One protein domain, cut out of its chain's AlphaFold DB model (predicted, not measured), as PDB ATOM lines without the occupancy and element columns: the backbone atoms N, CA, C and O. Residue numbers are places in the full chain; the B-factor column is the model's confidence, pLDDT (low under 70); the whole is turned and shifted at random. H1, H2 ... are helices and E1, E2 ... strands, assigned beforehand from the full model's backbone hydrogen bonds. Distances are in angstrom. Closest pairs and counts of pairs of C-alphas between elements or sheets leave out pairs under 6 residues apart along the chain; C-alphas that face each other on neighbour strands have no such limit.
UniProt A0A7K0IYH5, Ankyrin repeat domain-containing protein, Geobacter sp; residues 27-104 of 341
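What this domain is: This is residues 27 to 104 of the 341 residues of the protein "Ankyrin repeat domain-containing protein" of Geobacter sp (UniProt A0A7K0IYH5). A twisted sheet of five strands has the short helix H1 running across one face, over E2 and E3, while the far end of the hairpin E3 and E4 bends over toward the side where H1 lies. A second short helix, H2, makes a corner with H1 and reaches out past E2, only grazing the sheet. The printed part has 78 residues, with two named helices followed by five named strands, H1 H2 E1 E2 E3 E4 E5; the sheet's order is E1 - E2 - E3 - E4 - E5, all antiparallel, and the class is mixed, helices and strands. The whole is compact, with a radius of gyration of the C-alphas of 12.3 A and spans of 36 by 28 by 17 A.

How they stand to each other: H1, residues 27 to 35, touches H2, residues 38 to 44, only at the corner by their link, and only just, with 3 pairs of C-alphas within 8 A; the closest are those of Leu 35 and Gln 41, 5.1 A apart. Of the O i to N i+4 pairs, 4 of 5 in H1 and 1 of 3 in H2 are within hydrogen-bond range; in H2, 3 of 4 O i to N i+3 pairs are. E1, residues 48 to 50, E2, residues 56 to 64, E3, residues 67 to 79, E4, residues 82 to 93, and E5, residues 96 to 103, form a meander, each strand the antiparallel neighbour of the one before. H1 is on this sheet at a height of 8.1 A, over E3 and, only just, E2, where 3 of its C-alphas fall; its line stands at 70 degrees to E3 on the local plane, across the strands. The closest C-alphas of H1 and E2 are those of Met 31 and Val 59, 6.5 A apart. H2 only grazes the sheet, with its residues 41 to 44. In the hairpin E1 and E2, N 49 and O 57 are 2.8 A apart; in E2 and E3, N 60 and O 71, 2.8 A; in E3 and E4, N 72 and O 88, 2.8 A; in E4 and E5, N 89 and O 101, 2.8 A. The edge strands E1 and E5 are apart.

Where its parts are: H1 begins at C-alpha 27, (-21.224, -25.095, -20.238), and is 13.0 A long; H2 is 9.8 A and E1 7.0 A. E2 measures 26.1 A, E3 28.1 A and E4 27.8 A. E3 bends by 103 degrees at residue 76, E4 by 87 degrees at residue 86 and E5 by 53 degrees at residue 99. E5, 21.1 A long, ends at C-alpha 103, (-12.898, -31.877, -30.458).

The domain as a whole: The two C-alphas farthest apart, those of Phe 53 and Gly 65, are 36.7 A apart. The printed part has no cut, and its links between named elements are tight. The mean pLDDT of the printed part is 90.7; one residue, Gly 81, is under 70.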
ATOM      1  N   GLU A  27     -22.607 -24.883 -19.807       85.00
ATOM      2  CA  GLU A  27     -21.224 -25.095 -20.238       85.00
ATOM      3  C   GLU A  27     -20.379 -23.818 -20.238       85.00
ATOM      4  O   GLU A  27     -19.204 -23.877 -19.876       85.00
ATOM      5  N   ALA A  28     -20.955 -22.669 -20.601       89.62
ATOM      6  CA  ALA A  28     -20.257 -21.387 -20.510       89.62
ATOM      7  C   ALA A  28     -20.040 -20.992 -19.045       89.62
ATOM      8  O   ALA A  28     -18.960 -20.522 -18.688       89.62
ATOM      9  N   ARG A  29     -21.022 -21.274 -18.176       90.00
ATOM     10  CA  ARG A  29     -20.879 -21.092 -16.728       90.00
ATOM     11  C   ARG A  29     -19.741 -21.944 -16.163       90.00
ATOM     12  O   ARG A  29     -18.901 -21.406 -15.461       90.00
ATOM     13  N   LYS A  30     -19.631 -23.222 -16.543       88.75
ATOM     14  CA  LYS A  30     -18.507 -24.092 -16.131       88.75
ATOM     15  C   LYS A  30     -17.141 -23.534 -16.550       88.75
ATOM     16  O   LYS A  30     -16.194 -23.604 -15.777       88.75
ATOM     17  N   MET A  31     -17.034 -22.968 -17.756       91.56
ATOM     18  CA  MET A  31     -15.799 -22.323 -18.225       91.56
ATOM     19  C   MET A  31     -15.476 -21.040 -17.440       91.56
ATOM     20  O   MET A  31     -14.312 -20.751 -17.180       91.56
ATOM     21  N   LEU A  32     -16.491 -20.269 -17.048       90.69
ATOM     22  CA  LEU A  32     -16.318 -19.101 -16.180       90.69
ATOM     23  C   LEU A  32     -15.917 -19.500 -14.757       90.69
ATOM     24  O   LEU A  32     -15.001 -18.900 -14.202       90.69
ATOM     25  N   ASP A  33     -16.551 -20.537 -14.205       89.88
ATOM     26  CA  ASP A  33     -16.235 -21.093 -12.886       89.88
ATOM     27  C   ASP A  33     -14.750 -21.505 -12.811       89.88
ATOM     28  O   ASP A  33     -14.089 -21.258 -11.803       89.88
ATOM     29  N   ASP A  34     -14.188 -22.042 -13.904       89.38
ATOM     30  CA  ASP A  34     -12.762 -22.383 -14.011       89.38
ATOM     31  C   ASP A  34     -11.825 -21.166 -13.909       89.38
ATOM     32  O   ASP A  34     -10.681 -21.307 -13.468       89.38
ATOM     33  N   LEU A  35     -12.283 -19.987 -14.340       91.12
ATOM     34  CA  LEU A  35     -11.518 -18.739 -14.305       91.12
ATOM     35  C   LEU A  35     -11.732 -17.940 -13.014       91.12
ATOM     36  O   LEU A  35     -10.870 -17.127 -12.682       91.12
ATOM     37  N   GLY A  36     -12.824 -18.184 -12.283       89.25
ATOM     38  CA  GLY A  36     -13.183 -17.489 -11.045       89.25
ATOM     39  C   GLY A  36     -14.112 -16.278 -11.253       89.25
ATOM     40  O   GLY A  36     -14.694 -16.118 -12.329       89.25
ATOM     41  N   PRO A  37     -14.300 -15.421 -10.229       89.62
ATOM     42  CA  PRO A  37     -15.140 -14.222 -10.322       89.62
ATOM     43  C   PRO A  37     -14.573 -13.172 -11.307       89.62
ATOM     44  O   PRO A  37     -13.420 -13.287 -11.725       89.62
ATOM     45  N   PRO A  38     -15.355 -12.149 -11.715       86.75
ATOM     46  CA  PRO A  38     -15.001 -11.246 -12.822       86.75
ATOM     47  C   PRO A  38     -13.631 -10.552 -12.732       86.75
ATOM     48  O   PRO A  38     -12.939 -10.404 -13.739       86.75
ATOM     49  N   ASP A  39     -13.216 -10.141 -11.536       87.06
ATOM     50  CA  ASP A  39     -11.903  -9.544 -11.267       87.06
ATOM     51  C   ASP A  39     -10.758 -10.538 -11.510       87.06
ATOM     52  O   ASP A  39      -9.711 -10.188 -12.062       87.06
ATOM     53  N   VAL A  40     -10.989 -11.803 -11.167       89.25
ATOM     54  CA  VAL A  40     -10.050 -12.904 -11.371       89.25
ATOM     55  C   VAL A  40     -10.041 -13.361 -12.833       89.25
ATOM     56  O   VAL A  40      -8.976 -13.687 -13.357       89.25
ATOM     57  N   GLN A  41     -11.173 -13.309 -13.542       90.50
ATOM     58  CA  GLN A  41     -11.256 -13.693 -14.959       90.50
ATOM     59  C   GLN A  41     -10.281 -12.903 -15.826       90.50
ATOM     60  O   GLN A  41      -9.571 -13.499 -16.634       90.50
ATOM     61  N   GLN A  42     -10.180 -11.585 -15.625       86.88
ATOM     62  CA  GLN A  42      -9.224 -10.751 -16.363       86.88
ATOM     63  C   GLN A  42      -7.777 -11.201 -16.137       86.88
ATOM     64  O   GLN A  42      -6.969 -11.199 -17.063       86.88
ATOM     65  N   GLN A  43      -7.453 -11.621 -14.915       91.62
ATOM     66  CA  GLN A  43      -6.114 -12.071 -14.552       91.62
ATOM     67  C   GLN A  43      -5.822 -13.490 -15.044       91.62
ATOM     68  O   GLN A  43      -4.669 -13.808 -15.335       91.62
ATOM     69  N   ASN A  44      -6.835 -14.353 -15.093       92.62
ATOM     70  CA  ASN A  44      -6.693 -15.779 -15.370       92.62
ATOM     71  C   ASN A  44      -6.894 -16.148 -16.841       92.62
ATOM     72  O   ASN A  44      -6.502 -17.243 -17.247       92.62
ATOM     73  N   ASN A  45      -7.449 -15.238 -17.640       94.62
ATOM     74  CA  ASN A  45      -7.743 -15.452 -19.050       94.62
ATOM     75  C   ASN A  45      -6.527 -16.001 -19.826       94.62
ATOM     76  O   ASN A  45      -5.477 -15.362 -19.895       94.62
ATOM     77  N   GLY A  46      -6.658 -17.198 -20.407       94.56
ATOM     78  CA  GLY A  46      -5.615 -17.846 -21.208       94.56
ATOM     79  C   GLY A  46      -4.469 -18.492 -20.417       94.56
ATOM     80  O   GLY A  46      -3.588 -19.111 -21.024       94.56
ATOM     81  N   LYS A  47      -4.461 -18.412 -19.078       96.06
ATOM     82  CA  LYS A  47      -3.460 -19.102 -18.249       96.06
ATOM     83  C   LYS A  47      -3.718 -20.609 -18.206       96.06
ATOM     84  O   LYS A  47      -4.846 -21.079 -18.333       96.06
ATOM     85  N   LEU A  48      -2.639 -21.377 -18.053       96.31
ATOM     86  CA  LEU A  48      -2.701 -22.826 -17.865       96.31
ATOM     87  C   LEU A  48      -2.803 -23.145 -16.371       96.31
ATOM     88  O   LEU A  48      -1.948 -22.725 -15.593       96.31
ATOM     89  N   PHE A  49      -3.802 -23.933 -15.999       93.31
ATOM     90  CA  PHE A  49      -4.070 -24.362 -14.631       93.31
ATOM     91  C   PHE A  49      -3.944 -25.876 -14.505       93.31
ATOM     92  O   PHE A  49      -4.206 -26.610 -15.457       93.31
ATOM     93  N   LYS A  50      -3.565 -26.342 -13.314       93.69
ATOM     94  CA  LYS A  50      -3.689 -27.754 -12.940       93.69
ATOM     95  C   LYS A  50      -5.093 -27.999 -12.409       93.69
ATOM     96  O   LYS A  50      -5.594 -27.177 -11.648       93.69
ATOM     97  N   CYS A  51      -5.693 -29.113 -12.799       90.12
ATOM     98  CA  CYS A  51      -6.984 -29.518 -12.257       90.12
ATOM     99  C   CYS A  51      -6.793 -30.302 -10.956       90.12
ATOM    100  O   CYS A  51      -5.722 -30.871 -10.720       90.12
ATOM    101  N   ASN A  52      -7.827 -30.324 -10.112       87.31
ATOM    102  CA  ASN A  52      -7.734 -30.841  -8.741       87.31
ATOM    103  C   ASN A  52      -7.254 -32.296  -8.666       87.31
ATOM    104  O   ASN A  52      -6.456 -32.626  -7.792       87.31
ATOM    105  N   PHE A  53      -7.707 -33.145  -9.592       81.38
ATOM    106  CA  PHE A  53      -7.405 -34.580  -9.598       81.38
ATOM    107  C   PHE A  53      -6.541 -35.000 -10.795       81.38
ATOM    108  O   PHE A  53      -6.565 -36.149 -11.226       81.38
ATOM    109  N   GLY A  54      -5.757 -34.062 -11.332       84.81
ATOM    110  CA  GLY A  54      -4.821 -34.318 -12.425       84.81
ATOM    111  C   GLY A  54      -5.236 -33.698 -13.755       84.81
ATOM    112  O   GLY A  54      -6.367 -33.259 -13.952       84.81
ATOM    113  N   GLY A  55      -4.260 -33.624 -14.658       89.00
ATOM    114  CA  GLY A  55      -4.389 -32.921 -15.926       89.00
ATOM    115  C   GLY A  55      -4.317 -31.404 -15.794       89.00
ATOM    116  O   GLY A  55      -3.953 -30.840 -14.756       89.00
ATOM    117  N   THR A  56      -4.622 -30.731 -16.896       93.38
ATOM    118  CA  THR A  56      -4.556 -29.270 -16.982       93.38
ATOM    119  C   THR A  56      -5.717 -28.704 -17.776       93.38
ATOM    120  O   THR A  56      -6.281 -29.384 -18.635       93.38
ATOM    121  N   LYS A  57      -6.045 -27.444 -17.507       95.00
ATOM    122  CA  LYS A  57      -7.045 -26.681 -18.247       95.00
ATOM    123  C   LYS A  57      -6.516 -25.307 -18.613       95.00
ATOM    124  O   LYS A  57      -5.749 -24.704 -17.864       95.00
ATOM    125  N   ARG A  58      -6.945 -24.800 -19.758       96.62
ATOM    126  CA  ARG A  58      -6.773 -23.406 -20.159       96.62
ATOM    127  C   ARG A  58      -8.098 -22.916 -20.701       96.62
ATOM    128  O   ARG A  58      -8.580 -23.459 -21.687       96.62
ATOM    129  N   VAL A  59      -8.647 -21.874 -20.095       96.00
ATOM    130  CA  VAL A  59      -9.882 -21.243 -20.564       96.00
ATOM    131  C   VAL A  59      -9.573 -19.826 -21.022       96.00
ATOM    132  O   VAL A  59      -8.772 -19.127 -20.402       96.00
ATOM    133  N   THR A  60     -10.163 -19.419 -22.142       95.75
ATOM    134  CA  THR A  60     -10.030 -18.078 -22.705       95.75
ATOM    135  C   THR A  60     -11.399 -17.491 -23.023       95.75
ATOM    136  O   THR A  60     -12.225 -18.152 -23.649       95.75
ATOM    137  N   ILE A  61     -11.609 -16.234 -22.654       95.12
ATOM    138  CA  ILE A  61     -12.759 -15.411 -23.008       95.12
ATOM    139  C   ILE A  61     -12.264 -14.287 -23.911       95.12
ATOM    140  O   ILE A  61     -11.307 -13.580 -23.586       95.12
ATOM    141  N   SER A  62     -12.914 -14.124 -25.057       93.56
ATOM    142  CA  SER A  62     -12.609 -13.067 -26.021       93.56
ATOM    143  C   SER A  62     -13.893 -12.479 -26.587       93.56
ATOM    144  O   SER A  62     -14.847 -13.214 -26.829       93.56
ATOM    145  N   LEU A  63     -13.905 -11.170 -26.826       92.19
ATOM    146  CA  LEU A  63     -15.025 -10.471 -27.453       92.19
ATOM    147  C   LEU A  63     -14.821 -10.412 -28.972       92.19
ATOM    148  O   LEU A  63     -13.716 -10.132 -29.439       92.19
ATOM    149  N   LEU A  64     -15.883 -10.661 -29.734       89.62
ATOM    150  CA  LEU A  64     -15.925 -10.514 -31.186       89.62
ATOM    151  C   LEU A  64     -17.207  -9.764 -31.564       89.62
ATOM    152  O   LEU A  64     -18.268 -10.368 -31.692       89.62
ATOM    153  N   GLY A  65     -17.105  -8.444 -31.727       90.44
ATOM    154  CA  GLY A  65     -18.286  -7.595 -31.888       90.44
ATOM    155  C   GLY A  65     -19.145  -7.619 -30.623       90.44
ATOM    156  O   GLY A  65     -18.637  -7.373 -29.531       90.44
ATOM    157  N   ASP A  66     -20.425  -7.941 -30.775       90.00
ATOM    158  CA  ASP A  66     -21.390  -8.148 -29.689       90.00
ATOM    159  C   ASP A  66     -21.477  -9.614 -29.218       90.00
ATOM    160  O   ASP A  66     -22.232  -9.932 -28.297       90.00
ATOM    161  N   ALA A  67     -20.677 -10.513 -29.802       92.44
ATOM    162  CA  ALA A  67     -20.554 -11.892 -29.355       92.44
ATOM    163  C   ALA A  67     -19.398 -12.073 -28.355       92.44
ATOM    164  O   ALA A  67     -18.313 -11.502 -28.491       92.44
ATOM    165  N   THR A  68     -19.601 -12.953 -27.377       94.12
ATOM    166  CA  THR A  68     -18.567 -13.456 -26.469       94.12
ATOM    167  C   THR A  68     -18.177 -14.873 -26.871       94.12
ATOM    168  O   THR A  68     -19.025 -15.749 -27.029       94.12
ATOM    169  N   ILE A  69     -16.879 -15.112 -27.030       95.19
ATOM    170  CA  ILE A  69     -16.314 -16.417 -27.367       95.19
ATOM    171  C   ILE A  69     -15.629 -16.991 -26.133       95.19
ATOM    172  O   ILE A  69     -14.693 -16.388 -25.608       95.19
ATOM    173  N   PHE A  70     -16.041 -18.191 -25.746       96.00
ATOM    174  CA  PHE A  70     -15.407 -19.006 -24.720       96.00
ATOM    175  C   PHE A  70     -14.652 -20.144 -25.398       96.00
ATOM    176  O   PHE A  70     -15.248 -20.926 -26.135       96.00
ATOM    177  N   ASN A  71     -13.351 -20.240 -25.156       96.19
ATOM    178  CA  ASN A  71     -12.525 -21.364 -25.579       96.19
ATOM    179  C   ASN A  71     -12.000 -22.084 -24.342       96.19
ATOM    180  O   ASN A  71     -11.580 -21.432 -23.391       96.19
ATOM    181  N   ALA A  72     -11.966 -23.408 -24.369       95.44
ATOM    182  CA  ALA A  72     -11.363 -24.204 -23.317       95.44
ATOM    183  C   ALA A  72     -10.556 -25.351 -23.921       95.44
ATOM    184  O   ALA A  72     -11.092 -26.126 -24.708       95.44
ATOM    185  N   ASP A  73      -9.296 -25.469 -23.520       95.31
ATOM    186  CA  ASP A  73      -8.436 -26.609 -23.807       95.31
ATOM    187  C   ASP A  73      -8.233 -27.391 -22.510       95.31
ATOM    188  O   ASP A  73      -7.569 -26.922 -21.579       95.31
ATOM    189  N   TYR A  74      -8.814 -28.585 -22.445       93.81
ATOM    190  CA  TYR A  74      -8.623 -29.525 -21.350       93.81
ATOM    191  C   TYR A  74      -7.678 -30.635 -21.799       93.81
ATOM    192  O   TYR A  74      -7.842 -31.216 -22.868       93.81
ATOM    193  N   ASN A  75      -6.693 -30.948 -20.969       90.50
ATOM    194  CA  ASN A  75      -5.806 -32.084 -21.163       90.50
ATOM    195  C   ASN A  75      -5.952 -32.999 -19.952       90.50
ATOM    196  O   ASN A  75      -5.355 -32.718 -18.907       90.50
ATOM    197  N   ASN A  76      -6.790 -34.032 -20.093       89.31
ATOM    198  CA  ASN A  76      -7.158 -34.967 -19.025       89.31
ATOM    199  C   ASN A  76      -7.553 -34.284 -17.699       89.31
ATOM    200  O   ASN A  76      -7.118 -34.692 -16.626       89.31
ATOM    201  N   CYS A  77      -8.284 -33.171 -17.763       90.31
ATOM    202  CA  CYS A  77      -8.617 -32.374 -16.588       90.31
ATOM    203  C   CYS A  77      -9.693 -33.071 -15.753       90.31
ATOM    204  O   CYS A  77     -10.816 -33.240 -16.232       90.31
ATOM    205  N   ARG A  78      -9.376 -33.446 -14.511       87.38
ATOM    206  CA  ARG A  78     -10.300 -34.174 -13.628       87.38
ATOM    207  C   ARG A  78     -10.804 -33.304 -12.492       87.38
ATOM    208  O   ARG A  78     -10.038 -32.890 -11.618       87.38
ATOM    209  N   GLU A  79     -12.105 -33.039 -12.503       83.38
ATOM    210  CA  GLU A  79     -12.779 -32.204 -11.511       83.38
ATOM    211  C   GLU A  79     -14.188 -32.726 -11.247       83.38
ATOM    212  O   GLU A  79     -14.907 -33.074 -12.180       83.38
ATOM    213  N   GLN A  80     -14.596 -32.757  -9.974       74.94
ATOM    214  CA  GLN A  80     -15.964 -33.118  -9.570       74.94
ATOM    215  C   GLN A  80     -16.429 -34.486 -10.120       74.94
ATOM    216  O   GLN A  80     -17.589 -34.653 -10.484       74.94
ATOM    217  N   GLY A  81     -15.514 -35.456 -10.219       69.38
ATOM    218  CA  GLY A  81     -15.798 -36.783 -10.779       69.38
ATOM    219  C   GLY A  81     -15.913 -36.821 -12.307       69.38
ATOM    220  O   GLY A  81     -16.262 -37.848 -12.865       69.38
ATOM    221  N   ILE A  82     -15.619 -35.732 -13.017       74.81
ATOM    222  CA  ILE A  82     -15.684 -35.676 -14.480       74.81
ATOM    223  C   ILE A  82     -14.273 -35.497 -15.036       74.81
ATOM    224  O   ILE A  82     -13.560 -34.567 -14.658       74.81
ATOM    225  N   THR A  83     -13.893 -36.348 -15.990       84.06
ATOM    226  CA  THR A  83     -12.740 -36.092 -16.864       84.06
ATOM    227  C   THR A  83     -13.192 -35.244 -18.055       84.06
ATOM    228  O   THR A  83     -14.049 -35.662 -18.834       84.06
ATOM    229  N   ARG A  84     -12.615 -34.050 -18.217       88.44
ATOM    230  CA  ARG A  84     -12.731 -33.227 -19.429       88.44
ATOM    231  C   ARG A  84     -11.450 -33.340 -20.240       88.44
ATOM    232  O   ARG A  84     -10.352 -33.221 -19.700       88.44
ATOM    233  N   ASP A  85     -11.593 -33.518 -21.545       91.56
ATOM    234  CA  ASP A  85     -10.452 -33.691 -22.433       91.56
ATOM    235  C   ASP A  85     -10.757 -33.198 -23.852       91.56
ATOM    236  O   ASP A  85     -11.832 -33.447 -24.402       91.56
ATOM    237  N   GLY A  86      -9.792 -32.497 -24.445       93.25
ATOM    238  CA  GLY A  86      -9.912 -31.862 -25.750       93.25
ATOM    239  C   GLY A  86     -10.269 -30.374 -25.703       93.25
ATOM    240  O   GLY A  86     -10.234 -29.725 -24.659       93.25
ATOM    241  N   SER A  87     -10.584 -29.828 -26.877       94.44
ATOM    242  CA  SER A  87     -10.848 -28.403 -27.083       94.44
ATOM    243  C   SER A  87     -12.337 -28.136 -27.278       94.44
ATOM    244  O   SER A  87     -13.000 -28.839 -28.046       94.44
ATOM    245  N   TYR A  88     -12.844 -27.075 -26.663       94.62
ATOM    246  CA  TYR A  88     -14.230 -26.628 -26.754       94.62
ATOM    247  C   TYR A  88     -14.269 -25.144 -27.089       94.62
ATOM    248  O   TYR A  88     -13.510 -24.360 -26.527       94.62
ATOM    249  N   LYS A  89     -15.180 -24.753 -27.978       95.94
ATOM    250  CA  LYS A  89     -15.449 -23.357 -28.313       95.94
ATOM    251  C   LYS A  89     -16.948 -23.111 -28.335       95.94
ATOM    252  O   LYS A  89     -17.674 -23.824 -29.026       95.94
ATOM    253  N   LEU A  90     -17.377 -22.091 -27.606       95.31
ATOM    254  CA  LEU A  90     -18.743 -21.581 -27.565       95.31
ATOM    255  C   LEU A  90     -18.727 -20.114 -27.981       95.31
ATOM    256  O   LEU A  90     -17.859 -19.357 -27.556       95.31
ATOM    257  N   MET A  91     -19.682 -19.716 -28.807       94.94
ATOM    258  CA  MET A  91     -19.914 -18.338 -29.206       94.94
ATOM    259  C   MET A  91     -21.331 -17.971 -28.790       94.94
ATOM    260  O   MET A  91     -22.285 -18.632 -29.201       94.94
ATOM    261  N   ILE A  92     -21.437 -16.952 -27.945       93.38
ATOM    262  CA  ILE A  92     -22.687 -16.514 -27.336       93.38
ATOM    263  C   ILE A  92     -22.936 -15.062 -27.721       93.38
ATOM    264  O   ILE A  92     -22.069 -14.220 -27.507       93.38
ATOM    265  N   GLN A  93     -24.112 -14.765 -28.259       92.44
ATOM    266  CA  GLN A  93     -24.546 -13.414 -28.612       92.44
ATOM    267  C   GLN A  93     -25.944 -13.212 -28.037       92.44
ATOM    268  O   GLN A  93     -26.798 -14.080 -28.190       92.44
ATOM    269  N   ASN A  94     -26.161 -12.106 -27.319       87.38
ATOM    270  CA  ASN A  94     -27.429 -11.820 -26.635       87.38
ATOM    271  C   ASN A  94     -27.945 -12.998 -25.785       87.38
ATOM    272  O   ASN A  94     -29.138 -13.262 -25.745       87.38
ATOM    273  N   GLY A  95     -27.025 -13.723 -25.136       82.69
ATOM    274  CA  GLY A  95     -27.318 -14.868 -24.269       82.69
ATOM    275  C   GLY A  95     -27.672 -16.185 -24.975       82.69
ATOM    276  O   GLY A  95     -27.854 -17.194 -24.300       82.69
ATOM    277  N   GLU A  96     -27.696 -16.222 -26.307       87.19
ATOM    278  CA  GLU A  96     -27.940 -17.439 -27.088       87.19
ATOM    279  C   GLU A  96     -26.639 -18.020 -27.658       87.19
ATOM    280  O   GLU A  96     -25.729 -17.284 -28.046       87.19
ATOM    281  N   ILE A  97     -26.545 -19.354 -27.744       91.25
ATOM    282  CA  ILE A  97     -25.423 -20.027 -28.415       91.25
ATOM    283  C   ILE A  97     -25.620 -19.917 -29.928       91.25
ATOM    284  O   ILE A  97     -26.413 -20.650 -30.512       91.25
ATOM    285  N   ILE A  98     -24.829 -19.066 -30.574       94.19
ATOM    286  CA  ILE A  98     -24.816 -18.914 -32.038       94.19
ATOM    287  C   ILE A  98     -23.768 -19.808 -32.718       94.19
ATOM    288  O   ILE A  98     -23.769 -19.971 -33.937       94.19
ATOM    289  N   GLY A  99     -22.865 -20.415 -31.942       92.62
ATOM    290  CA  GLY A  99     -21.888 -21.371 -32.455       92.62
ATOM    291  C   GLY A  99     -21.257 -22.226 -31.361       92.62
ATOM    292  O   GLY A  99     -20.876 -21.727 -30.306       92.62
ATOM    293  N   LYS A 100     -21.105 -23.528 -31.623       94.31
ATOM    294  CA  LYS A 100     -20.434 -24.484 -30.732       94.31
ATOM    295  C   LYS A 100     -19.590 -25.449 -31.551       94.31
ATOM    296  O   LYS A 100     -20.064 -26.011 -32.532       94.31
ATOM    297  N   THR A 101     -18.352 -25.674 -31.128       94.06
ATOM    298  CA  THR A 101     -17.495 -26.740 -31.663       94.06
ATOM    299  C   THR A 101     -16.774 -27.429 -30.515       94.06
ATOM    300  O   THR A 101     -16.379 -26.775 -29.550       94.06
ATOM    301  N   SER A 102     -16.598 -28.740 -30.610       92.44
ATOM    302  CA  SER A 102     -15.774 -29.509 -29.683       92.44
ATOM    303  C   SER A 102     -14.956 -30.537 -30.446       92.44
ATOM    304  O   SER A 102     -15.356 -31.021 -31.506       92.44
ATOM    305  N   LYS A 103     -13.783 -30.857 -29.912       93.75
ATOM    306  CA  LYS A 103     -12.898 -31.877 -30.458       93.75
ATOM    307  C   LYS A 103     -12.221 -32.598 -29.309       93.75
ATOM    308  O   LYS A 103     -11.566 -31.958 -28.493       93.75
ATOM    309  N   ARG A 104     -12.368 -33.920 -29.267       92.06
ATOM    310  CA  ARG A 104     -11.690 -34.775 -28.289       92.06
ATOM    311  C   ARG A 104     -10.176 -34.708 -28.506       92.06
ATOM    312  O   ARG A 104      -9.728 -34.488 -29.634       92.06
TER     313      ARG A 104